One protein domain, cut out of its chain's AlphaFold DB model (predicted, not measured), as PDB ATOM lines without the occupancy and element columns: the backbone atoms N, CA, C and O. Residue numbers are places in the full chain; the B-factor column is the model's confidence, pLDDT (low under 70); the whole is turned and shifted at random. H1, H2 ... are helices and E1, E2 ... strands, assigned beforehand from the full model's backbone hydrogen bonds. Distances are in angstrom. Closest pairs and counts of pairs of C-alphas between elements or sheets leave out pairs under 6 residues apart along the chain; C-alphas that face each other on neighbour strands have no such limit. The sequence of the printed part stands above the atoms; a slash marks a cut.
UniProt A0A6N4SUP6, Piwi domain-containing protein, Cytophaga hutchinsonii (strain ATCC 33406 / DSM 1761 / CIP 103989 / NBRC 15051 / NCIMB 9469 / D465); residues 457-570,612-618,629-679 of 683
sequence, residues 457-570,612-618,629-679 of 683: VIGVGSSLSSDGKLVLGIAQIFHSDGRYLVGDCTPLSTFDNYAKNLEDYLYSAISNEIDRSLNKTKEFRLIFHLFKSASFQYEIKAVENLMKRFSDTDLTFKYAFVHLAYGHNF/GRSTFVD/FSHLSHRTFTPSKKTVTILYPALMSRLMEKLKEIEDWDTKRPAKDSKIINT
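Overview. This is residues 457 to 570, 612 to 618 and 629 to 679 of the 683 residues of the protein "Piwi domain-containing protein" of Cytophaga hutchinsonii (strain ATCC 33406 / DSM 1761 / CIP 103989 / NBRC 15051 / NCIMB 9469 / D465) (UniProt A0A6N4SUP6). A twisted sheet of five strands makes the middle of three layers, with H1 and H2 side by side over one face and H4 over the other. Short H3 packs on the first residues of H4, and short H6 grazes the sheet at E3, with H5 just before it. The printed part has 172 residues, with six named helices and five named strands in the order E1 E2 E3 H1 E4 H2 E5 H3 H4 H5 H6. The sheet, in the order E3 E2 E1 E4 E5, is mixed, and so is the class, helices and strands. The whole is compact, with a radius of gyration of the C-alphas of 16.2 A and spans of 47 by 43 by 36 A.

Arrangement. E1, residues 457 to 464, and E2, residues 470 to 479, form a hairpin, with N 459 and O 476 within hydrogen-bond range at 2.8 A. E3, residues 484 to 487, forms a hairpin with E2, N 477 and O 486 at 2.9 A, completing a meander, each strand the antiparallel neighbour of the one before. H1, residues 495 to 517, is on the sheet at a height of 8.3 A, over E2 and E1. E4, residues 523 to 530, is parallel to E1, N 458 and O 527 at 2.8 A; E3, H1 and E4 form a split strand-helix-strand unit, E2 and E1 between its strands, with a right-handed crossover. H2, residues 536 to 549, touches residues 498 to 507 of H1, the closest C-alphas being Ala 499 and Tyr 538, 4.6 A; the tilt of 36 degrees is only just steep. E5, residues 556 to 565, is parallel to E4, N 526 and O 558 at 2.8 A; E4, H2 and E5 form a strand-helix-strand unit, two parallel neighbour strands with a helix between, and its crossover is right-handed. H3, residues 629 to 632, touches H4, residues 644 to 659, whose closest C-alphas to E1 are Thr 645 and Gly 459, 4.2 A. H5, residues 669 to 672, and H6, residues 675 to 678, only just touch, only at the corner, with 3 pairs of C-alphas within 8 A. O i to N i+4 pairs are within range in 16 of 19 in H1, 8 of 10 in H2 and 11 of 12 in H4; H3, H5 and H6 are too short for one.

Along the chain. E1 begins at C-alpha 457 (190.919, -114.293, 327.690). H1 is 33.2 A long, E5 29.2 A, E2 27.9 A and H4 21.6 A. H6 ends at C-alpha 678 (196.078, -127.195, 334.346).

Size, cuts and confidence. Cuts leave gaps of 21.0 A between C-alphas 570 and 612 and 16.5 A between 618 and 629. Of the links printed whole, H3 to H4 is long. Confidence is under 70 in 38 residues: 462 to 474, 487 to 496, 518 to 520 and 664 to 675.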
ATOM      1  N   VAL A 457     189.776-115.178 327.894       93.00
ATOM      2  CA  VAL A 457     190.919-114.293 327.690       93.00
ATOM      3  C   VAL A 457     192.130-115.148 327.354       93.00
ATOM      4  O   VAL A 457     192.532-116.008 328.134       93.00
ATOM      5  N   ILE A 458     192.716-114.910 326.189       91.19
ATOM      6  CA  ILE A 458     193.821-115.682 325.640       91.19
ATOM      7  C   ILE A 458     195.090-114.841 325.726       91.19
ATOM      8  O   ILE A 458     195.222-113.810 325.067       91.19
ATOM      9  N   GLY A 459     196.041-115.285 326.538       89.88
ATOM     10  CA  GLY A 459     197.373-114.702 326.623       89.88
ATOM     11  C   GLY A 459     198.338-115.394 325.670       89.88
ATOM     12  O   GLY A 459     198.597-116.582 325.845       89.88
ATOM     13  N   VAL A 460     198.896-114.668 324.699       81.94
ATOM     14  CA  VAL A 460     199.874-115.218 323.742       81.94
ATOM     15  C   VAL A 460     201.266-114.665 324.045       81.94
ATOM     16  O   VAL A 460     201.481-113.449 324.046       81.94
ATOM     17  N   GLY A 461     202.215-115.561 324.317       72.31
ATOM     18  CA  GLY A 461     203.610-115.227 324.615       72.31
ATOM     19  C   GLY A 461     204.554-115.391 323.422       72.31
ATOM     20  O   GLY A 461     204.183-115.869 322.358       72.31
ATOM     21  N   SER A 462     205.818-115.017 323.599       68.31
ATOM     22  CA  SER A 462     206.924-115.505 322.764       68.31
ATOM     23  C   SER A 462     208.197-115.601 323.594       68.31
ATOM     24  O   SER A 462     208.320-114.964 324.647       68.31
ATOM     25  N   SER A 463     209.158-116.379 323.108       64.19
ATOM     26  CA  SER A 463     210.526-116.390 323.621       64.19
ATOM     27  C   SER A 463     211.525-116.317 322.478       64.19
ATOM     28  O   SER A 463     211.184-116.452 321.308       64.19
ATOM     29  N   LEU A 464     212.784-116.077 322.826       62.03
ATOM     30  CA  LEU A 464     213.903-116.260 321.912       62.03
ATOM     31  C   LEU A 464     214.509-117.636 322.197       62.03
ATOM     32  O   LEU A 464     214.714-117.963 323.369       62.03
ATOM     33  N   SER A 465     214.784-118.420 321.159       60.50
ATOM     34  CA  SER A 465     215.584-119.638 321.270       60.50
ATOM     35  C   SER A 465     217.046-119.318 321.567       60.50
ATOM     36  O   SER A 465     217.487-118.165 321.509       60.50
ATOM     37  N   SER A 466     217.818-120.354 321.890       57.34
ATOM     38  CA  SER A 466     219.257-120.264 322.164       57.34
ATOM     39  C   SER A 466     220.071-119.673 321.004       57.34
ATOM     40  O   SER A 466     221.074-119.009 321.251       57.34
ATOM     41  N   ASP A 467     219.615-119.837 319.758       57.03
ATOM     42  CA  ASP A 467     220.196-119.234 318.547       57.03
ATOM     43  C   ASP A 467     219.708-117.794 318.275       57.03
ATOM     44  O   ASP A 467     220.029-117.202 317.244       57.03
ATOM     45  N   GLY A 468     218.927-117.211 319.189       57.28
ATOM     46  CA  GLY A 468     218.399-115.854 319.077       57.28
ATOM     47  C   GLY A 468     217.237-115.701 318.092       57.28
ATOM     48  O   GLY A 468     216.800-114.570 317.855       57.28
ATOM     49  N   LYS A 469     216.712-116.795 317.521       59.88
ATOM     50  CA  LYS A 469     215.483-116.743 316.720       59.88
ATOM     51  C   LYS A 469     214.272-116.574 317.629       59.88
ATOM     52  O   LYS A 469     214.234-117.059 318.753       59.88
ATOM     53  N   LEU A 470     213.259-115.859 317.151       58.31
ATOM     54  CA  LEU A 470     211.997-115.764 317.874       58.31
ATOM     55  C   LEU A 470     211.258-117.098 317.740       58.31
ATOM     56  O   LEU A 470     210.867-117.480 316.640       58.31
ATOM     57  N   VAL A 471     211.059-117.780 318.861       58.91
ATOM     58  CA  VAL A 471     210.127-118.898 318.976       58.91
ATOM     59  C   VAL A 471     208.772-118.294 319.318       58.91
ATOM     60  O   VAL A 471     208.582-117.690 320.381       58.91
ATOM     61  N   LEU A 472     207.838-118.388 318.374       56.09
ATOM     62  CA  LEU A 472     206.487-117.880 318.562       56.09
ATOM     63  C   LEU A 472     205.758-118.757 319.583       56.09
ATOM     64  O   LEU A 472     205.743-119.983 319.489       56.09
ATOM     65  N   GLY A 473     205.259-118.104 320.630       59.25
ATOM     66  CA  GLY A 473     204.962-118.741 321.899       59.25
ATOM     67  C   GLY A 473     203.494-119.083 322.078       59.25
ATOM     68  O   GLY A 473     202.585-118.359 321.685       59.25
ATOM     69  N   ILE A 474     203.326-120.241 322.695       66.81
ATOM     70  CA  ILE A 474     202.358-120.600 323.722       66.81
ATOM     71  C   ILE A 474     201.201-119.612 323.943       66.81
ATOM     72  O   ILE A 474     201.397-118.474 324.390       66.81
ATOM     73  N   ALA A 475     199.988-120.121 323.741       75.94
ATOM     74  CA  ALA A 475     198.752-119.496 324.175       75.94
ATOM     75  C   ALA A 475     198.259-120.134 325.488       75.94
ATOM     76  O   ALA A 475     198.352-121.343 325.689       75.94
ATOM     77  N   GLN A 476     197.761-119.301 326.398       85.44
ATOM     78  CA  GLN A 476     197.138-119.710 327.656       85.44
ATOM     79  C   GLN A 476     195.741-119.113 327.739       85.44
ATOM     80  O   GLN A 476     195.558-117.949 327.380       85.44
ATOM     81  N   ILE A 477     194.781-119.884 328.240       88.00
ATOM     82  CA  ILE A 477     193.382-119.474 328.327       88.00
ATOM     83  C   ILE A 477     193.000-119.259 329.788       88.00
ATOM     84  O   ILE A 477     193.236-120.095 330.664       88.00
ATOM     85  N   PHE A 478     192.391-118.107 330.031       90.81
ATOM     86  CA  PHE A 478     191.861-117.687 331.313       90.81
ATOM     87  C   PHE A 478     190.359-117.471 331.171       90.81
ATOM     88  O   PHE A 478     189.892-116.911 330.176       90.81
ATOM     89  N   HIS A 479     189.607-117.862 332.188       88.94
ATOM     90  CA  HIS A 479     188.213-117.461 332.313       88.94
ATOM     91  C   HIS A 479     188.127-115.982 332.742       88.94
ATOM     92  O   HIS A 479     189.088-115.407 333.264       88.94
ATOM     93  N   SER A 480     186.973-115.342 332.543       86.94
ATOM     94  CA  SER A 480     186.786-113.905 332.793       86.94
ATOM     95  C   SER A 480     186.996-113.456 334.247       86.94
ATOM     96  O   SER A 480     187.298-112.292 334.489       86.94
ATOM     97  N   ASP A 481     186.817-114.363 335.211       87.50
ATOM     98  CA  ASP A 481     187.087-114.146 336.648       87.50
ATOM     99  C   ASP A 481     188.566-114.354 337.021       87.50
ATOM    100  O   ASP A 481     188.942-114.307 338.196       87.50
ATOM    101  N   GLY A 482     189.411-114.619 336.023       84.31
ATOM    102  CA  GLY A 482     190.841-114.771 336.193       84.31
ATOM    103  C   GLY A 482     191.349-116.176 336.474       84.31
ATOM    104  O   GLY A 482     192.567-116.350 336.587       84.31
ATOM    105  N   ARG A 483     190.466-117.174 336.591       88.12
ATOM    106  CA  ARG A 483     190.895-118.568 336.751       88.12
ATOM    107  C   ARG A 483     191.683-119.019 335.526       88.12
ATOM    108  O   ARG A 483     191.265-118.810 334.388       88.12
ATOM    109  N   TYR A 484     192.827-119.642 335.783       86.94
ATOM    110  CA  TYR A 484     193.610-120.322 334.761       86.94
ATOM    111  C   TYR A 484     192.879-121.607 334.363       86.94
ATOM    112  O   TYR A 484     192.565-122.410 335.240       86.94
ATOM    113  N   LEU A 485     192.560-121.769 333.078       80.00
ATOM    114  CA  LEU A 485     191.823-122.939 332.593       80.00
ATOM    115  C   LEU A 485     192.772-123.991 332.034       80.00
ATOM    116  O   LEU A 485     192.747-125.145 332.450       80.00
ATOM    117  N   VAL A 486     193.604-123.575 331.081       73.81
ATOM    118  CA  VAL A 486     194.506-124.461 330.349       73.81
ATOM    119  C   VAL A 486     195.622-123.641 329.707       73.81
ATOM    120  O   VAL A 486     195.415-122.496 329.288       73.81
ATOM    121  N   GLY A 487     196.806-124.228 329.575       61.12
ATOM    122  CA  GLY A 487     197.847-123.714 328.691       61.12
ATOM    123  C   GLY A 487     198.546-124.849 327.973       61.12
ATOM    124  O   GLY A 487     199.096-125.726 328.629       61.12
ATOM    125  N   ASP A 488     198.560-124.834 326.639       55.25
ATOM    126  CA  ASP A 488     199.374-125.812 325.915       55.25
ATOM    127  C   ASP A 488     200.853-125.553 326.153       55.25
ATOM    128  O   ASP A 488     201.309-124.410 326.207       55.25
ATOM    129  N   CYS A 489     201.609-126.639 326.203       49.94
ATOM    130  CA  CYS A 489     203.062-126.614 326.236       49.94
ATOM    131  C   CYS A 489     203.676-126.801 324.845       49.94
ATOM    132  O   CYS A 489     204.900-126.761 324.717       49.94
ATOM    133  N   THR A 490     202.864-127.001 323.803       50.53
ATOM    134  CA  THR A 490     203.380-127.275 322.465       50.53
ATOM    135  C   THR A 490     204.100-126.037 321.916       50.53
ATOM    136  O   THR A 490     203.480-124.982 321.750       50.53
ATOM    137  N   PRO A 491     205.416-126.115 321.620       49.25
ATOM    138  CA  PRO A 491     206.104-125.052 320.906       49.25
ATOM    139  C   PRO A 491     205.394-124.873 319.569       49.25
ATOM    140  O   PRO A 491     205.387-125.795 318.753       49.25
ATOM    141  N   LEU A 492     204.784-123.709 319.350       48.97
ATOM    142  CA  LEU A 492     204.088-123.390 318.107       48.97
ATOM    143  C   LEU A 492     205.119-123.101 317.003       48.97
ATOM    144  O   LEU A 492     205.204-121.990 316.498       48.97
ATOM    145  N   SER A 493     205.880-124.136 316.629       49.69
ATOM    146  CA  SER A 493     206.647-124.289 315.388       49.69
ATOM    147  C   SER A 493     207.611-123.158 314.991       49.69
ATOM    148  O   SER A 493     207.816-122.160 315.675       49.69
ATOM    149  N   THR A 494     208.252-123.340 313.837       56.25
ATOM    150  CA  THR A 494     208.802-122.237 313.047       56.25
ATOM    151  C   THR A 494     207.676-121.283 312.616       56.25
ATOM    152  O   THR A 494     206.492-121.632 312.673       56.25
ATOM    153  N   PHE A 495     208.033-120.076 312.162       58.59
ATOM    154  CA  PHE A 495     207.073-119.078 311.665       58.59
ATOM    155  C   PHE A 495     206.110-119.634 310.599       58.59
ATOM    156  O   PHE A 495     204.958-119.207 310.549       58.59
ATOM    157  N   ASP A 496     206.542-120.617 309.805       62.94
ATOM    158  CA  ASP A 496     205.785-121.145 308.664       62.94
ATOM    159  C   ASP A 496     204.490-121.873 309.066       62.94
ATOM    160  O   ASP A 496     203.481-121.763 308.372       62.94
ATOM    161  N   ASN A 497     204.475-122.556 310.218       71.19
ATOM    162  CA  ASN A 497     203.321-123.345 310.684       71.19
ATOM    163  C   ASN A 497     202.560-122.693 311.851       71.19
ATOM    164  O   ASN A 497     201.577-123.254 312.340       71.19
ATOM    165  N   TYR A 498     202.983-121.505 312.290       75.12
ATOM    166  CA  TYR A 498     202.458-120.870 313.500       75.12
ATOM    167  C   TYR A 498     200.942-120.638 313.454       75.12
ATOM    168  O   TYR A 498     200.247-120.966 314.412       75.12
ATOM    169  N   ALA A 499     200.419-120.113 312.339       79.19
ATOM    170  CA  ALA A 499     198.992-119.804 312.215       79.19
ATOM    171  C   ALA A 499     198.117-121.055 312.390       79.19
ATOM    172  O   ALA A 499     197.154-121.032 313.150       79.19
ATOM    173  N   LYS A 500     198.489-122.158 311.727       82.38
ATOM    174  CA  LYS A 500     197.746-123.421 311.782       82.38
ATOM    175  C   LYS A 500     197.827-124.066 313.166       82.38
ATOM    176  O   LYS A 500     196.819-124.500 313.698       82.38
ATOM    177  N   ASN A 501     199.009-124.066 313.781       78.56
ATOM    178  CA  ASN A 501     199.167-124.644 315.114       78.56
ATOM    179  C   ASN A 501     198.410-123.843 316.184       78.56
ATOM    180  O   ASN A 501     197.827-124.431 317.091       78.56
ATOM    181  N   LEU A 502     198.398-122.508 316.076       79.94
ATOM    182  CA  LEU A 502     197.600-121.661 316.962       79.94
ATOM    183  C   LEU A 502     196.101-121.935 316.774       79.94
ATOM    184  O   LEU A 502     195.382-122.040 317.760       79.94
ATOM    185  N   GLU A 503     195.642-122.073 315.530       86.06
ATOM    186  CA  GLU A 503     194.260-122.434 315.203       86.06
ATOM    187  C   GLU A 503     193.856-123.779 315.825       86.06
ATOM    188  O   GLU A 503     192.859-123.835 316.546       86.06
ATOM    189  N   ASP A 504     194.632-124.843 315.596       84.25
ATOM    190  CA  ASP A 504     194.337-126.188 316.107       84.25
ATOM    191  C   ASP A 504     194.321-126.231 317.640       84.25
ATOM    192  O   ASP A 504     193.430-126.842 318.239       84.25
ATOM    193  N   TYR A 505     195.262-125.530 318.281       79.06
ATOM    194  CA  TYR A 505     195.283-125.405 319.733       79.06
ATOM    195  C   TYR A 505     194.039-124.686 320.259       79.06
ATOM    196  O   TYR A 505     193.348-125.206 321.137       79.06
ATOM    197  N   LEU A 506     193.752-123.492 319.725       82.56
ATOM    198  CA  LEU A 506     192.604-122.708 320.164       82.56
ATOM    199  C   LEU A 506     191.313-123.492 319.956       82.56
ATOM    200  O   LEU A 506     190.477-123.488 320.849       82.56
ATOM    201  N   TYR A 507     191.172-124.213 318.842       87.19
ATOM    202  CA  TYR A 507     190.005-125.054 318.598       87.19
ATOM    203  C   TYR A 507     189.853-126.132 319.670       87.19
ATOM    204  O   TYR A 507     188.786-126.230 320.265       87.19
ATOM    205  N   SER A 508     190.906-126.898 319.965       82.50
ATOM    206  CA  SER A 508     190.862-127.947 320.995       82.50
ATOM    207  C   SER A 508     190.522-127.382 322.380       82.50
ATOM    208  O   SER A 508     189.606-127.849 323.056       82.50
ATOM    209  N   ALA A 509     191.226-126.325 322.788       77.50
ATOM    210  CA  ALA A 509     191.088-125.749 324.116       77.50
ATOM    211  C   ALA A 509     189.743-125.030 324.315       77.50
ATOM    212  O   ALA A 509     189.132-125.158 325.374       77.50
ATOM    213  N   ILE A 510     189.271-124.304 323.297       81.81
ATOM    214  CA  ILE A 510     187.993-123.592 323.346       81.81
ATOM    215  C   ILE A 510     186.826-124.571 323.203       81.81
ATOM    216  O   ILE A 510     185.862-124.409 323.937       81.81
ATOM    217  N   SER A 511     186.909-125.607 322.358       84.44
ATOM    218  CA  SER A 511     185.829-126.608 322.233       84.44
ATOM    219  C   SER A 511     185.552-127.299 323.567       84.44
ATOM    220  O   SER A 511     184.409-127.344 324.000       84.44
ATOM    221  N   ASN A 512     186.602-127.722 324.280       80.19
ATOM    222  CA  ASN A 512     186.456-128.341 325.602       80.19
ATOM    223  C   ASN A 512     185.762-127.423 326.624       80.19
ATOM    224  O   ASN A 512     185.036-127.904 327.496       80.19
ATOM    225  N   GLU A 513     186.015-126.115 326.559       77.38
ATOM    226  CA  GLU A 513     185.383-125.148 327.460       77.38
ATOM    227  C   GLU A 513     183.960-124.799 327.014       77.38
ATOM    228  O   GLU A 513     183.066-124.703 327.852       77.38
ATOM    229  N   ILE A 514     183.725-124.687 325.704       79.81
ATOM    230  CA  ILE A 514     182.389-124.541 325.128       79.81
ATOM    231  C   ILE A 514     181.520-125.705 325.591       79.81
ATOM    232  O   ILE A 514     180.475-125.450 326.178       79.81
ATOM    233  N   ASP A 515     181.961-126.954 325.425       80.00
ATOM    234  CA  ASP A 515     181.183-128.148 325.774       80.00
ATOM    235  C   ASP A 515     180.728-128.146 327.241       80.00
ATOM    236  O   ASP A 515     179.589-128.498 327.557       80.00
ATOM    237  N   ARG A 516     181.585-127.671 328.154       75.81
ATOM    238  CA  ARG A 516     181.258-127.514 329.583       75.81
ATOM    239  C   ARG A 516     180.236-126.406 329.852       75.81
ATOM    240  O   ARG A 516     179.514-126.472 330.852       75.81
ATOM    241  N   SER A 517     180.179-125.402 328.983       72.44
ATOM    242  CA  SER A 517     179.344-124.205 329.116       72.44
ATOM    243  C   SER A 517     178.133-124.169 328.175       72.44
ATOM    244  O   SER A 517     177.301-123.273 328.317       72.44
ATOM    245  N   LEU A 518     177.944-125.160 327.293       65.75
ATOM    246  CA  LEU A 518     176.813-125.239 326.352       65.75
ATOM    247  C   LEU A 518     175.441-125.185 327.045       65.75
ATOM    248  O   LEU A 518     174.488-124.646 326.491       65.75
ATOM    249  N   ASN A 519     175.346-125.663 328.290       62.81
ATOM    250  CA  ASN A 519     174.122-125.575 329.095       62.81
ATOM    251  C   ASN A 519     173.833-124.155 329.632       62.81
ATOM    252  O   ASN A 519     172.817-123.955 330.296       62.81
ATOM    253  N   LYS A 520     174.727-123.181 329.409       62.50
ATOM    254  CA  LYS A 520     174.671-121.828 329.988       62.50
ATOM    255  C   LYS A 520     174.563-120.717 328.941       62.50
ATOM    256  O   LYS A 520     173.875-119.735 329.208       62.50
ATOM    257  N   THR A 521     175.224-120.830 327.784       70.00
ATOM    258  CA  THR A 521     175.182-119.800 326.727       70.00
ATOM    259  C   THR A 521     175.654-120.317 325.362       70.00
ATOM    260  O   THR A 521     176.359-121.319 325.275       70.00
ATOM    261  N   LYS A 522     175.267-119.604 324.293       79.00
ATOM    262  CA  LYS A 522     175.720-119.810 322.903       79.00
ATOM    263  C   LYS A 522     176.554-118.637 322.359       79.00
ATOM    264  O   LYS A 522     176.996-118.672 321.213       79.00
ATOM    265  N   GLU A 523     176.763-117.585 323.152       87.31
ATOM    266  CA  GLU A 523     177.513-116.398 322.732       87.31
ATOM    267  C   GLU A 523     178.853-116.310 323.470       87.31
ATOM    268  O   GLU A 523     178.895-116.270 324.702       87.31
ATOM    269  N   PHE A 524     179.946-116.215 322.715       88.06
ATOM    270  CA  PHE A 524     181.310-116.204 323.237       88.06
ATOM    271  C   PHE A 524     182.050-114.915 322.872       88.06
ATOM    272  O   PHE A 524     181.954-114.383 321.762       88.06
ATOM    273  N   ARG A 525     182.859-114.420 323.808       91.50
ATOM    274  CA  ARG A 525     183.798-113.321 323.590       91.50
ATOM    275  C   ARG A 525     185.231-113.793 323.804       91.50
ATOM    276  O   ARG A 525     185.581-114.240 324.892       91.50
ATOM    277  N   LEU A 526     186.066-113.644 322.779       92.12
ATOM    278  CA  LEU A 526     187.471-114.049 322.784       92.12
ATOM    279  C   LEU A 526     188.382-112.816 322.811       92.12
ATOM    280  O   LEU A 526     188.453-112.056 321.845       92.12
ATOM    281  N   ILE A 527     189.089-112.595 323.916       94.50
ATOM    282  CA  ILE A 527     189.974-111.432 324.070       94.50
ATOM    283  C   ILE A 527     191.425-111.895 324.034       94.50
ATOM    284  O   ILE A 527     191.885-112.594 324.929       94.50
ATOM    285  N   PHE A 528     192.164-111.485 323.008       92.88
ATOM    286  CA  PHE A 528     193.560-111.856 322.806       92.88
ATOM    287  C   PHE A 528     194.484-110.768 323.347       92.88
ATOM    288  O   PHE A 528     194.553-109.668 322.799       92.88
ATOM    289  N   HIS A 529     195.237-111.086 324.396       94.06
ATOM    290  CA  HIS A 529     196.319-110.254 324.906       94.06
ATOM    291  C   HIS A 529     197.637-110.669 324.256       94.06
ATOM    292  O   HIS A 529     198.133-111.780 324.456       94.06
ATOM    293  N   LEU A 530     198.212-109.752 323.482       90.69
ATOM    294  CA  LEU A 530     199.398-109.987 322.670       90.69
ATOM    295  C   LEU A 530     200.557-109.102 323.137       90.69
ATOM    296  O   LEU A 530     200.379-107.925 323.449       90.69
ATOM    297  N   PHE A 531     201.777-109.640 323.113       85.06
ATOM    298  CA  PHE A 531     203.004-108.866 323.361       85.06
ATOM    299  C   PHE A 531     203.453-108.025 322.148       85.06
ATOM    300  O   PHE A 531     204.375-107.220 322.270       85.06
ATOM    301  N   LYS A 532     202.843-108.255 320.977       86.12
ATOM    302  CA  LYS A 532     203.068-107.536 319.716       86.12
ATOM    303  C   LYS A 532     201.738-107.265 319.016       86.12
ATOM    304  O   LYS A 532     200.728-107.882 319.337       86.12
ATOM    305  N   SER A 533     201.738-106.386 318.018       86.12
ATOM    306  CA  SER A 533     200.565-106.204 317.155       86.12
ATOM    307  C   SER A 533     200.211-107.493 316.402       86.12
ATOM    308  O   SER A 533     201.100-108.241 315.978       86.12
ATOM    309  N   ALA A 534     198.911-107.736 316.230       85.12
ATOM    310  CA  ALA A 534     198.395-108.920 315.557       85.12
ATOM    311  C   ALA A 534     198.743-108.896 314.057       85.12
ATOM    312  O   ALA A 534     198.456-107.927 313.341       85.12
ATOM    313  N   SER A 535     199.368-109.966 313.568       84.19
ATOM    314  CA  SER A 535     199.702-110.102 312.152       84.19
ATOM    315  C   SER A 535     198.542-110.720 311.382       84.19
ATOM    316  O   SER A 535     197.938-111.700 311.817       84.19
ATOM    317  N   PHE A 536     198.289-110.181 310.186       82.25
ATOM    318  CA  PHE A 536     197.305-110.738 309.258       82.25
ATOM    319  C   PHE A 536     197.665-112.166 308.831       82.25
ATOM    320  O   PHE A 536     196.792-112.999 308.654       82.25
ATOM    321  N   GLN A 537     198.958-112.465 308.706       80.00
ATOM    322  CA  GLN A 537     199.430-113.775 308.244       80.00
ATOM    323  C   GLN A 537     199.378-114.853 309.336       80.00
ATOM    324  O   GLN A 537     199.485-116.036 309.021       80.00
ATOM    325  N   TYR A 538     199.235-114.444 310.600       81.69
ATOM    326  CA  TYR A 538     199.452-115.295 311.764       81.69
ATOM    327  C   TYR A 538     198.238-115.294 312.694       81.69
ATOM    328  O   TYR A 538     197.305-116.053 312.453       81.69
ATOM    329  N   GLU A 539     198.225-114.442 313.726       84.50
ATOM    330  CA  GLU A 539     197.201-114.473 314.776       84.50
ATOM    331  C   GLU A 539     195.791-114.248 314.221       84.50
ATOM    332  O   GLU A 539     194.862-114.952 314.602       84.50
ATOM    333  N   ILE A 540     195.631-113.306 313.289       86.06
ATOM    334  CA  ILE A 540     194.312-112.988 312.722       86.06
ATOM    335  C   ILE A 540     193.825-114.121 311.828       86.06
ATOM    336  O   ILE A 540     192.700-114.571 311.997       86.06
ATOM    337  N   LYS A 541     194.690-114.638 310.946       88.06
ATOM    338  CA  LYS A 541     194.366-115.792 310.101       88.06
ATOM    339  C   LYS A 541     193.948-117.008 310.934       88.06
ATOM    340  O   LYS A 541     192.977-117.668 310.586       88.06
ATOM    341  N   ALA A 542     194.656-117.281 312.032       86.19
ATOM    342  CA  ALA A 542     194.336-118.386 312.931       86.19
ATOM    343  C   ALA A 542     192.941-118.232 313.555       86.19
ATOM    344  O   ALA A 542     192.165-119.182 313.574       86.19
ATOM    345  N   VAL A 543     192.596-117.028 314.022       85.56
ATOM    346  CA  VAL A 543     191.273-116.748 314.599       85.56
ATOM    347  C   VAL A 543     190.179-116.774 313.534       85.56
ATOM    348  O   VAL A 543     189.132-117.357 313.770       85.56
ATOM    349  N   GLU A 544     190.401-116.208 312.348       88.00
ATOM    350  CA  GLU A 544     189.425-116.272 311.251       88.00
ATOM    351  C   GLU A 544     189.129-117.718 310.837       88.00
ATOM    352  O   GLU A 544     187.970-118.082 310.638       88.00
ATOM    353  N   ASN A 545     190.159-118.561 310.744       90.38
ATOM    354  CA  ASN A 545     189.978-119.980 310.465       90.38
ATOM    355  C   ASN A 545     189.277-120.714 311.617       90.38
ATOM    356  O   ASN A 545     188.366-121.498 311.368       90.38
ATOM    357  N   LEU A 546     189.637-120.415 312.869       88.50
ATOM    358  CA  LEU A 546     188.949-120.929 314.053       88.50
ATOM    359  C   LEU A 546     187.448-120.610 314.001       88.50
ATOM    360  O   LEU A 546     186.633-121.500 314.216       88.50
ATOM    361  N   MET A 547     187.077-119.368 313.673       88.06
ATOM    362  CA  MET A 547     185.670-118.969 313.550       88.06
ATOM    363  C   MET A 547     184.958-119.745 312.437       88.06
ATOM    364  O   MET A 547     183.821-120.165 312.629       88.06
ATOM    365  N   LYS A 548     185.627-119.996 311.304       90.06
ATOM    366  CA  LYS A 548     185.080-120.849 310.234       90.06
ATOM    367  C   LYS A 548     184.860-122.287 310.694       90.06
ATOM    368  O   LYS A 548     183.891-122.897 310.280       90.06
ATOM    369  N   ARG A 549     185.705-122.839 311.567       91.44
ATOM    370  CA  ARG A 549     185.498-124.201 312.099       91.44
ATOM    371  C   ARG A 549     184.259-124.320 312.983       91.44
ATOM    372  O   ARG A 549     183.725-125.412 313.110       91.44
ATOM    373  N   PHE A 550     183.807-123.218 313.574       87.69
ATOM    374  CA  PHE A 550     182.566-123.165 314.341       87.69
ATOM    375  C   PHE A 550     181.365-122.664 313.518       87.69
ATOM    376  O   PHE A 550     180.287-122.511 314.084       87.69
ATOM    377  N   SER A 551     181.500-122.412 312.206       82.88
ATOM    378  CA  SER A 551     180.416-121.812 311.407       82.88
ATOM    379  C   SER A 551     179.162-122.673 311.316       82.88
ATOM    380  O   SER A 551     178.071-122.135 311.176       82.88
ATOM    381  N   ASP A 552     179.320-123.993 311.409       79.00
ATOM    382  CA  ASP A 552     178.220-124.959 311.311       79.00
ATOM    383  C   ASP A 552     177.518-125.180 312.664       79.00
ATOM    384  O   ASP A 552     176.659-126.050 312.800       79.00
ATOM    385  N   THR A 553     177.888-124.402 313.685       80.94
ATOM    386  CA  THR A 553     177.285-124.431 315.020       80.94
ATOM    387  C   THR A 553     176.400-123.202 315.243       80.94
ATOM    388  O   THR A 553     176.634-122.149 314.658       80.94
ATOM    389  N   ASP A 554     175.435-123.282 316.165       84.44
ATOM    390  CA  ASP A 554     174.606-122.134 316.586       84.44
ATOM    391  C   ASP A 554     175.377-121.080 317.421       84.44
ATOM    392  O   ASP A 554     174.774-120.267 318.131       84.44
ATOM    393  N   LEU A 555     176.711-121.130 317.433       86.12
ATOM    394  CA  LEU A 555     177.544-120.294 318.286       86.12
ATOM    395  C   LEU A 555     177.835-118.949 317.625       86.12
ATOM    396  O   LEU A 555     178.156-118.863 316.442       86.12
ATOM    397  N   THR A 556     177.806-117.884 318.423       88.12
ATOM    398  CA  THR A 556     178.210-116.550 317.967       88.12
ATOM    399  C   THR A 556     179.457-116.085 318.698       88.12
ATOM    400  O   THR A 556     179.602-116.277 319.906       88.12
ATOM    401  N   PHE A 557     180.370-115.444 317.966       88.81
ATOM    402  CA  PHE A 557     181.650-115.008 318.506       88.81
ATOM    403  C   PHE A 557     181.888-113.517 318.284       88.81
ATOM    404  O   PHE A 557     181.722-112.985 317.185       88.81
ATOM    405  N   LYS A 558     182.371-112.850 319.331       92.12
ATOM    406  CA  LYS A 558     183.035-111.546 319.243       92.12
ATOM    407  C   LYS A 558     184.489-111.698 319.656       92.12
ATOM    408  O   LYS A 558     184.793-112.471 320.559       92.12
ATOM    409  N   TYR A 559     185.389-110.935 319.052       92.94
ATOM    410  CA  TYR A 559     186.807-111.001 319.376       92.94
ATOM    411  C   TYR A 559     187.476-109.630 319.423       92.94
ATOM    412  O   TYR A 559     187.091-108.696 318.712       92.94
ATOM    413  N   ALA A 560     188.508-109.529 320.257       95.06
ATOM    414  CA  ALA A 560     189.360-108.353 320.363       95.06
ATOM    415  C   ALA A 560     190.836-108.742 320.360       95.06
ATOM    416  O   ALA A 560     191.250-109.608 321.127       95.06
ATOM    417  N   PHE A 561     191.637-108.062 319.542       94.88
ATOM    418  CA  PHE A 561     193.093-108.169 319.580       94.88
ATOM    419  C   PHE A 561     193.668-106.959 320.309       94.88
ATOM    420  O   PHE A 561     193.590-105.827 319.824       94.88
ATOM    421  N   VAL A 562     194.258-107.208 321.475       96.44
ATOM    422  CA  VAL A 562     194.796-106.181 322.365       96.44
ATOM    423  C   VAL A 562     196.301-106.366 322.486       96.44
ATOM    424  O   VAL A 562     196.796-107.300 323.117       96.44
ATOM    425  N   HIS A 563     197.050-105.455 321.882       94.94
ATOM    426  CA  HIS A 563     198.494-105.396 322.019       94.94
ATOM    427  C   HIS A 563     198.864-104.600 323.276       94.94
ATOM    428  O   HIS A 563     198.533-103.423 323.410       94.94
ATOM    429  N   LEU A 564     199.574-105.260 324.189       94.38
ATOM    430  CA  LEU A 564     200.065-104.696 325.442       94.38
ATOM    431  C   LEU A 564     201.534-104.302 325.272       94.38
ATOM    432  O   LEU A 564     202.449-105.098 325.510       94.38
ATOM    433  N   ALA A 565     201.756-103.073 324.815       91.31
ATOM    434  CA  ALA A 565     203.067-102.576 324.435       91.31
ATOM    435  C   ALA A 565     203.820-102.025 325.655       91.31
ATOM    436  O   ALA A 565     203.386-101.075 326.292       91.31
ATOM    437  N   TYR A 566     204.992-102.592 325.955       85.50
ATOM    438  CA  TYR A 566     205.882-102.112 327.029       85.50
ATOM    439  C   TYR A 566     207.062-101.262 326.510       85.50
ATOM    440  O   TYR A 566     207.812-100.697 327.299       85.50
ATOM    441  N   GLY A 567     207.269-101.212 325.188       84.50
ATOM    442  CA  GLY A 567     208.449-100.623 324.532       84.50
ATOM    443  C   GLY A 567     208.257 -99.209 323.968       84.50
ATOM    444  O   GLY A 567     208.986 -98.818 323.055       84.50
ATOM    445  N   HIS A 568     207.266 -98.459 324.451       91.12
ATOM    446  CA  HIS A 568     206.916 -97.128 323.943       91.12
ATOM    447  C   HIS A 568     207.616 -95.981 324.692       91.12
ATOM    448  O   HIS A 568     208.171 -96.134 325.786       91.12
ATOM    449  N   ASN A 569     207.541 -94.782 324.111       94.81
ATOM    450  CA  ASN A 569     208.165 -93.578 324.662       94.81
ATOM    451  C   ASN A 569     207.239 -92.745 325.570       94.81
ATOM    452  O   ASN A 569     207.679 -91.744 326.128       94.81
ATOM    453  N   PHE A 570     205.970 -93.132 325.747       95.75
ATOM    454  CA  PHE A 570     205.073 -92.423 326.664       95.75
ATOM    455  C   PHE A 570     205.570 -92.456 328.112       95.75
ATOM    456  O   PHE A 570     206.058 -93.485 328.589       95.75
ATOM    457  N   GLY A 612     192.113-102.358 314.989       90.44
ATOM    458  CA  GLY A 612     190.906-101.885 314.306       90.44
ATOM    459  C   GLY A 612     190.107-102.985 313.597       90.44
ATOM    460  O   GLY A 612     188.969-102.741 313.217       90.44
ATOM    461  N   ARG A 613     190.675-104.186 313.431       91.06
ATOM    462  CA  ARG A 613     190.003-105.371 312.862       91.06
ATOM    463  C   ARG A 613     189.254-106.205 313.908       91.06
ATOM    464  O   ARG A 613     188.683-107.238 313.570       91.06
ATOM    465  N   SER A 614     189.288-105.799 315.175       93.19
ATOM    466  CA  SER A 614     188.515-106.427 316.249       93.19
ATOM    467  C   SER A 614     187.014-106.209 316.039       93.19
ATOM    468  O   SER A 614     186.595-105.105 315.701       93.19
ATOM    469  N   THR A 615     186.192-107.227 316.298       93.25
ATOM    470  CA  THR A 615     184.720-107.103 316.275       93.25
ATOM    471  C   THR A 615     184.156-106.591 317.600       93.25
ATOM    472  O   THR A 615     183.027-106.106 317.656       93.25
ATOM    473  N   PHE A 616     184.946-106.660 318.673       92.75
ATOM    474  CA  PHE A 616     184.656-106.044 319.962       92.75
ATOM    475  C   PHE A 616     185.668-104.935 320.257       92.75
ATOM    476  O   PHE A 616     186.859-105.194 320.431       92.75
ATOM    477  N   VAL A 617     185.187-103.692 320.330       92.94
ATOM    478  CA  VAL A 617     186.008-102.513 320.630       92.94
ATOM    479  C   VAL A 617     185.356-101.735 321.767       92.94
ATOM    480  O   VAL A 617     184.534-100.854 321.545       92.94
ATOM    481  N   ASP A 618     185.751-102.063 322.994       93.19
ATOM    482  CA  ASP A 618     185.462-101.264 324.185       93.19
ATOM    483  C   ASP A 618     186.777-101.013 324.936       93.19
ATOM    484  O   ASP A 618     187.256-101.864 325.694       93.19
ATOM    485  N   PHE A 629     193.476-108.158 335.756       94.94
ATOM    486  CA  PHE A 629     194.263-109.373 335.597       94.94
ATOM    487  C   PHE A 629     195.695-109.251 336.143       94.94
ATOM    488  O   PHE A 629     196.369-110.255 336.356       94.94
ATOM    489  N   SER A 630     196.187-108.046 336.436       93.38
ATOM    490  CA  SER A 630     197.439-107.880 337.188       93.38
ATOM    491  C   SER A 630     197.310-108.225 338.679       93.38
ATOM    492  O   SER A 630     198.308-108.561 339.322       93.38
ATOM    493  N   HIS A 631     196.089-108.235 339.224       92.94
ATOM    494  CA  HIS A 631     195.798-108.617 340.610       92.94
ATOM    495  C   HIS A 631     195.611-110.136 340.801       92.94
ATOM    496  O   HIS A 631     195.330-110.572 341.915       92.94
ATOM    497  N   LEU A 632     195.781-110.941 339.747       93.69
ATOM    498  CA  LEU A 632     195.604-112.402 339.763       93.69
ATOM    499  C   LEU A 632     196.901-113.203 339.919       93.69
ATOM    500  O   LEU A 632     196.887-114.433 339.930       93.69
ATOM    501  N   SER A 633     198.047-112.526 339.979       93.81
ATOM    502  CA  SER A 633     199.335-113.209 340.066       93.81
ATOM    503  C   SER A 633     199.457-113.977 341.383       93.81
ATOM    504  O   SER A 633     199.523-113.366 342.443       93.81
ATOM    505  N   HIS A 634     199.600-115.298 341.304       94.31
ATOM    506  CA  HIS A 634     199.835-116.187 342.450       94.31
ATOM    507  C   HIS A 634     201.332-116.353 342.774       94.31
ATOM    508  O   HIS A 634     201.740-117.281 343.459       94.31
ATOM    509  N   ARG A 635     202.177-115.447 342.265       94.56
ATOM    510  CA  ARG A 635     203.618-115.395 342.583       94.56
ATOM    511  C   ARG A 635     203.922-114.628 343.864       94.56
ATOM    512  O   ARG A 635     204.996-114.779 344.434       94.56
ATOM    513  N   THR A 636     203.026-113.719 344.237       94.00
ATOM    514  CA  THR A 636     203.179-112.810 345.369       94.00
ATOM    515  C   THR A 636     201.811-112.385 345.879       94.00
ATOM    516  O   THR A 636     200.885-112.221 345.091       94.00
ATOM    517  N   PHE A 637     201.700-112.070 347.168       92.62
ATOM    518  CA  PHE A 637     200.501-111.433 347.741       92.62
ATOM    519  C   PHE A 637     200.345-109.939 347.396       92.62
ATOM    520  O   PHE A 637     199.517-109.239 347.971       92.62
ATOM    521  N   THR A 638     201.139-109.430 346.455       89.62
ATOM    522  CA  THR A 638     201.024-108.076 345.907       89.62
ATOM    523  C   THR A 638     200.688-108.135 344.415       89.62
ATOM    524  O   THR A 638     201.150-109.052 343.727       89.62
ATOM    525  N   PRO A 639     199.906-107.170 343.886       88.94
ATOM    526  CA  PRO A 639     199.598-107.110 342.460       88.94
ATOM    527  C   PRO A 639     200.857-107.047 341.600       88.94
ATOM    528  O   PRO A 639     201.825-106.345 341.915       88.94
ATOM    529  N   SER A 640     200.820-107.760 340.481       90.56
ATOM    530  CA  SER A 640     201.911-107.787 339.521       90.56
ATOM    531  C   SER A 640     201.994-106.469 338.748       90.56
ATOM    532  O   SER A 640     200.997-105.818 338.460       90.56
ATOM    533  N   LYS A 641     203.205-106.100 338.323       89.00
ATOM    534  CA  LYS A 641     203.434-104.962 337.410       89.00
ATOM    535  C   LYS A 641     203.061-105.279 335.950       89.00
ATOM    536  O   LYS A 641     203.243-104.443 335.070       89.00
ATOM    537  N   LYS A 642     202.612-106.508 335.683       90.56
ATOM    538  CA  LYS A 642     202.155-107.014 334.382       90.56
ATOM    539  C   LYS A 642     200.908-107.871 334.572       90.56
ATOM    540  O   LYS A 642     200.818-108.599 335.560       90.56
ATOM    541  N   THR A 643     199.992-107.833 333.613       92.81
ATOM    542  CA  THR A 643     198.835-108.739 333.593       92.81
ATOM    543  C   THR A 643     199.280-110.205 333.491       92.81
ATOM    544  O   THR A 643     200.272-110.504 332.813       92.81
ATOM    545  N   VAL A 644     198.579-111.127 334.165       93.00
ATOM    546  CA  VAL A 644     198.934-112.564 334.162       93.00
ATOM    547  C   VAL A 644     198.917-113.174 332.762       93.00
ATOM    548  O   VAL A 644     199.770-113.992 332.446       93.00
ATOM    549  N   THR A 645     198.047-112.675 331.886       92.12
ATOM    550  CA  THR A 645     197.936-113.073 330.469       92.12
ATOM    551  C   THR A 645     199.173-112.766 329.623       92.12
ATOM    552  O   THR A 645     199.325-113.335 328.555       92.12
ATOM    553  N   ILE A 646     200.089-111.908 330.081       90.12
ATOM    554  CA  ILE A 646     201.401-111.711 329.438       90.12
ATOM    555  C   ILE A 646     202.516-112.288 330.302       90.12
ATOM    556  O   ILE A 646     203.472-112.871 329.790       90.12
ATOM    557  N   LEU A 647     202.410-112.130 331.622       90.19
ATOM    558  CA  LEU A 647     203.423-112.604 332.556       90.19
ATOM    559  C   LEU A 647     203.583-114.128 332.497       90.19
ATOM    560  O   LEU A 647     204.711-114.604 332.406       90.19
ATOM    561  N   TYR A 648     202.486-114.879 332.562       90.31
ATOM    562  CA  TYR A 648     202.525-116.337 332.639       90.31
ATOM    563  C   TYR A 648     203.005-116.977 331.331       90.31
ATOM    564  O   TYR A 648     203.955-117.762 331.411       90.31
ATOM    565  N   PRO A 649     202.507-116.586 330.136       85.75
ATOM    566  CA  PRO A 649     203.081-117.077 328.884       85.75
ATOM    567  C   PRO A 649     204.576-116.776 328.755       85.75
ATOM    568  O   PRO A 649     205.341-117.648 328.354       85.75
ATOM    569  N   ALA A 650     205.033-115.585 329.162       84.38
ATOM    570  CA  ALA A 650     206.454-115.238 329.110       84.38
ATOM    571  C   ALA A 650     207.320-116.074 330.073       84.38
ATOM    572  O   ALA A 650     208.433-116.468 329.715       84.38
ATOM    573  N   LEU A 651     206.832-116.348 331.291       86.56
ATOM    574  CA  LEU A 651     207.521-117.220 332.249       86.56
ATOM    575  C   LEU A 651     207.635-118.644 331.709       86.56
ATOM    576  O   LEU A 651     208.733-119.201 331.711       86.56
ATOM    577  N   MET A 652     206.526-119.184 331.200       84.50
ATOM    578  CA  MET A 652     206.467-120.537 330.664       84.50
ATOM    579  C   MET A 652     207.350-120.688 329.424       84.50
ATOM    580  O   MET A 652     208.182-121.585 329.386       84.50
ATOM    581  N   SER A 653     207.267-119.760 328.465       78.62
ATOM    582  CA  SER A 653     208.077-119.787 327.238       78.62
ATOM    583  C   SER A 653     209.573-119.749 327.549       78.62
ATOM    584  O   SER A 653     210.342-120.562 327.046       78.62
ATOM    585  N   ARG A 654     210.000-118.849 328.446       80.88
ATOM    586  CA  ARG A 654     211.409-118.755 328.857       80.88
ATOM    587  C   ARG A 654     211.888-120.015 329.574       80.88
ATOM    588  O   ARG A 654     213.030-120.419 329.372       80.88
ATOM    589  N   LEU A 655     211.051-120.595 330.435       84.44
ATOM    590  CA  LEU A 655     211.391-121.827 331.133       84.44
ATOM    591  C   LEU A 655     211.505-122.990 330.142       84.44
ATOM    592  O   LEU A 655     212.501-123.703 330.167       84.44
ATOM    593  N   MET A 656     210.558-123.127 329.215       79.38
ATOM    594  CA  MET A 656     210.557-124.186 328.203       79.38
ATOM    595  C   MET A 656     211.790-124.168 327.309       79.38
ATOM    596  O   MET A 656     212.385-125.221 327.098       79.38
ATOM    597  N   GLU A 657     212.226-122.997 326.843       79.31
ATOM    598  CA  GLU A 657     213.462-122.898 326.056       79.31
ATOM    599  C   GLU A 657     214.683-123.407 326.825       79.31
ATOM    600  O   GLU A 657     215.564-124.021 326.233       79.31
ATOM    601  N   LYS A 658     214.714-123.215 328.148       84.00
ATOM    602  CA  LYS A 658     215.780-123.752 328.996       84.00
ATOM    603  C   LYS A 658     215.646-125.260 329.200       84.00
ATOM    604  O   LYS A 658     216.644-125.963 329.115       84.00
ATOM    605  N   LEU A 659     214.438-125.771 329.443       84.50
ATOM    606  CA  LEU A 659     214.238-127.206 329.688       84.50
ATOM    607  C   LEU A 659     214.497-128.061 328.435       84.50
ATOM    608  O   LEU A 659     214.960-129.185 328.574       84.50
ATOM    609  N   LYS A 660     214.307-127.518 327.223       79.94
ATOM    610  CA  LYS A 660     214.693-128.174 325.956       79.94
ATOM    611  C   LYS A 660     216.188-128.494 325.843       79.94
ATOM    612  O   LYS A 660     216.557-129.339 325.038       79.94
ATOM    613  N   GLU A 661     217.048-127.810 326.600       84.12
ATOM    614  CA  GLU A 661     218.492-128.078 326.601       84.12
ATOM    615  C   GLU A 661     218.864-129.324 327.438       84.12
ATOM    616  O   GLU A 661     220.004-129.787 327.352       84.12
ATOM    617  N   ILE A 662     217.937-129.861 328.248       85.75
ATOM    618  CA  ILE A 662     218.146-131.038 329.105       85.75
ATOM    619  C   ILE A 662     217.870-132.331 328.321       85.75
ATOM    620  O   ILE A 662     216.854-132.453 327.639       85.75
ATOM    621  N   GLU A 663     218.771-133.308 328.439       76.19
ATOM    622  CA  GLU A 663     218.663-134.611 327.765       76.19
ATOM    623  C   GLU A 663     217.453-135.419 328.261       76.19
ATOM    624  O   GLU A 663     217.070-135.355 329.432       76.19
ATOM    625  N   ASP A 664     216.817-136.152 327.344       68.44
ATOM    626  CA  ASP A 664     215.557-136.893 327.525       68.44
ATOM    627  C   ASP A 664     214.391-136.078 328.113       68.44
ATOM    628  O   ASP A 664     213.471-136.632 328.722       68.44
ATOM    629  N   TRP A 665     214.404-134.751 327.951       67.81
ATOM    630  CA  TRP A 665     213.210-133.943 328.163       67.81
ATOM    631  C   TRP A 665     212.236-134.170 327.003       67.81
ATOM    632  O   TRP A 665     212.364-133.584 325.925       67.81
ATOM    633  N   ASP A 666     211.241-135.029 327.220       60.97
ATOM    634  CA  ASP A 666     210.165-135.214 326.253       60.97
ATOM    635  C   ASP A 666     209.238-133.989 326.258       60.97
ATOM    636  O   ASP A 666     208.333-133.851 327.079       60.97
ATOM    637  N   THR A 667     209.457-133.104 325.286       56.12
ATOM    638  CA  THR A 667     208.632-131.908 325.043       56.12
ATOM    639  C   THR A 667     207.141-132.200 324.830       56.12
ATOM    640  O   THR A 667     206.336-131.275 324.944       56.12
ATOM    641  N   LYS A 668     206.755-133.450 324.533       49.75
ATOM    642  CA  LYS A 668     205.365-133.864 324.284       49.75
ATOM    643  C   LYS A 668     204.693-134.498 325.506       49.75
ATOM    644  O   LYS A 668     203.463-134.514 325.561       49.75
ATOM    645  N   ARG A 669     205.452-134.980 326.497       48.56
ATOM    646  CA  ARG A 669     204.919-135.651 327.700       48.56
ATOM    647  C   ARG A 669     204.070-134.762 328.609       48.56
ATOM    648  O   ARG A 669     203.039-135.244 329.075       48.56
ATOM    649  N   PRO A 670     204.413-133.476 328.829       49.53
ATOM    650  CA  PRO A 670     203.540-132.585 329.576       49.53
ATOM    651  C   PRO A 670     202.160-132.456 328.929       49.53
ATOM    652  O   PRO A 670     201.203-132.270 329.661       49.53
ATOM    653  N   ALA A 671     202.051-132.596 327.597       47.94
ATOM    654  CA  ALA A 671     200.915-132.136 326.797       47.94
ATOM    655  C   ALA A 671     199.773-133.148 326.577       47.94
ATOM    656  O   ALA A 671     198.679-132.714 326.226       47.94
ATOM    657  N   LYS A 672     199.980-134.465 326.745       44.22
ATOM    658  CA  LYS A 672     198.943-135.452 326.368       44.22
ATOM    659  C   LYS A 672     198.075-135.988 327.508       44.22
ATOM    660  O   LYS A 672     196.879-136.090 327.297       44.22
ATOM    661  N   ASP A 673     198.628-136.245 328.697       49.84
ATOM    662  CA  ASP A 673     197.880-136.932 329.775       49.84
ATOM    663  C   ASP A 673     198.204-136.438 331.199       49.84
ATOM    664  O   ASP A 673     197.786-137.035 332.192       49.84
ATOM    665  N   SER A 674     198.973-135.351 331.346       60.50
ATOM    666  CA  SER A 674     199.438-134.914 332.667       60.50
ATOM    667  C   SER A 674     198.539-133.830 333.274       60.50
ATOM    668  O   SER A 674     198.242-132.811 332.648       60.50
ATOM    669  N   LYS A 675     198.154-133.999 334.549       68.62
ATOM    670  CA  LYS A 675     197.410-132.986 335.331       68.62
ATOM    671  C   LYS A 675     198.142-131.634 335.415       68.62
ATOM    672  O   LYS A 675     197.520-130.633 335.764       68.62
ATOM    673  N   ILE A 676     199.435-131.592 335.079       79.00
ATOM    674  CA  ILE A 676     200.296-130.413 335.209       79.00
ATOM    675  C   ILE A 676     199.906-129.278 334.254       79.00
ATOM    676  O   ILE A 676     200.104-128.122 334.597       79.00
ATOM    677  N   ILE A 677     199.295-129.570 333.096       77.00
ATOM    678  CA  ILE A 677     198.872-128.554 332.102       77.00
ATOM    679  C   ILE A 677     197.889-127.547 332.712       77.00
ATOM    680  O   ILE A 677     197.859-126.378 332.332       77.00
ATOM    681  N   ASN A 678     197.104-127.998 333.690       78.56
ATOM    682  CA  ASN A 678     196.078-127.195 334.346       78.56
ATOM    683  C   ASN A 678     196.601-126.507 335.619       78.56
ATOM    684  O   ASN A 678     195.827-125.862 336.325       78.56
ATOM    685  N   THR A 679     197.894-126.639 335.942       87.31
ATOM    686  CA  THR A 679     198.503-126.018 337.125       87.31
ATOM    687  C   THR A 679     199.518-124.945 336.752       87.31
ATOM    688  O   THR A 679     200.032-124.869 335.636       87.31
TER     689      THR A 679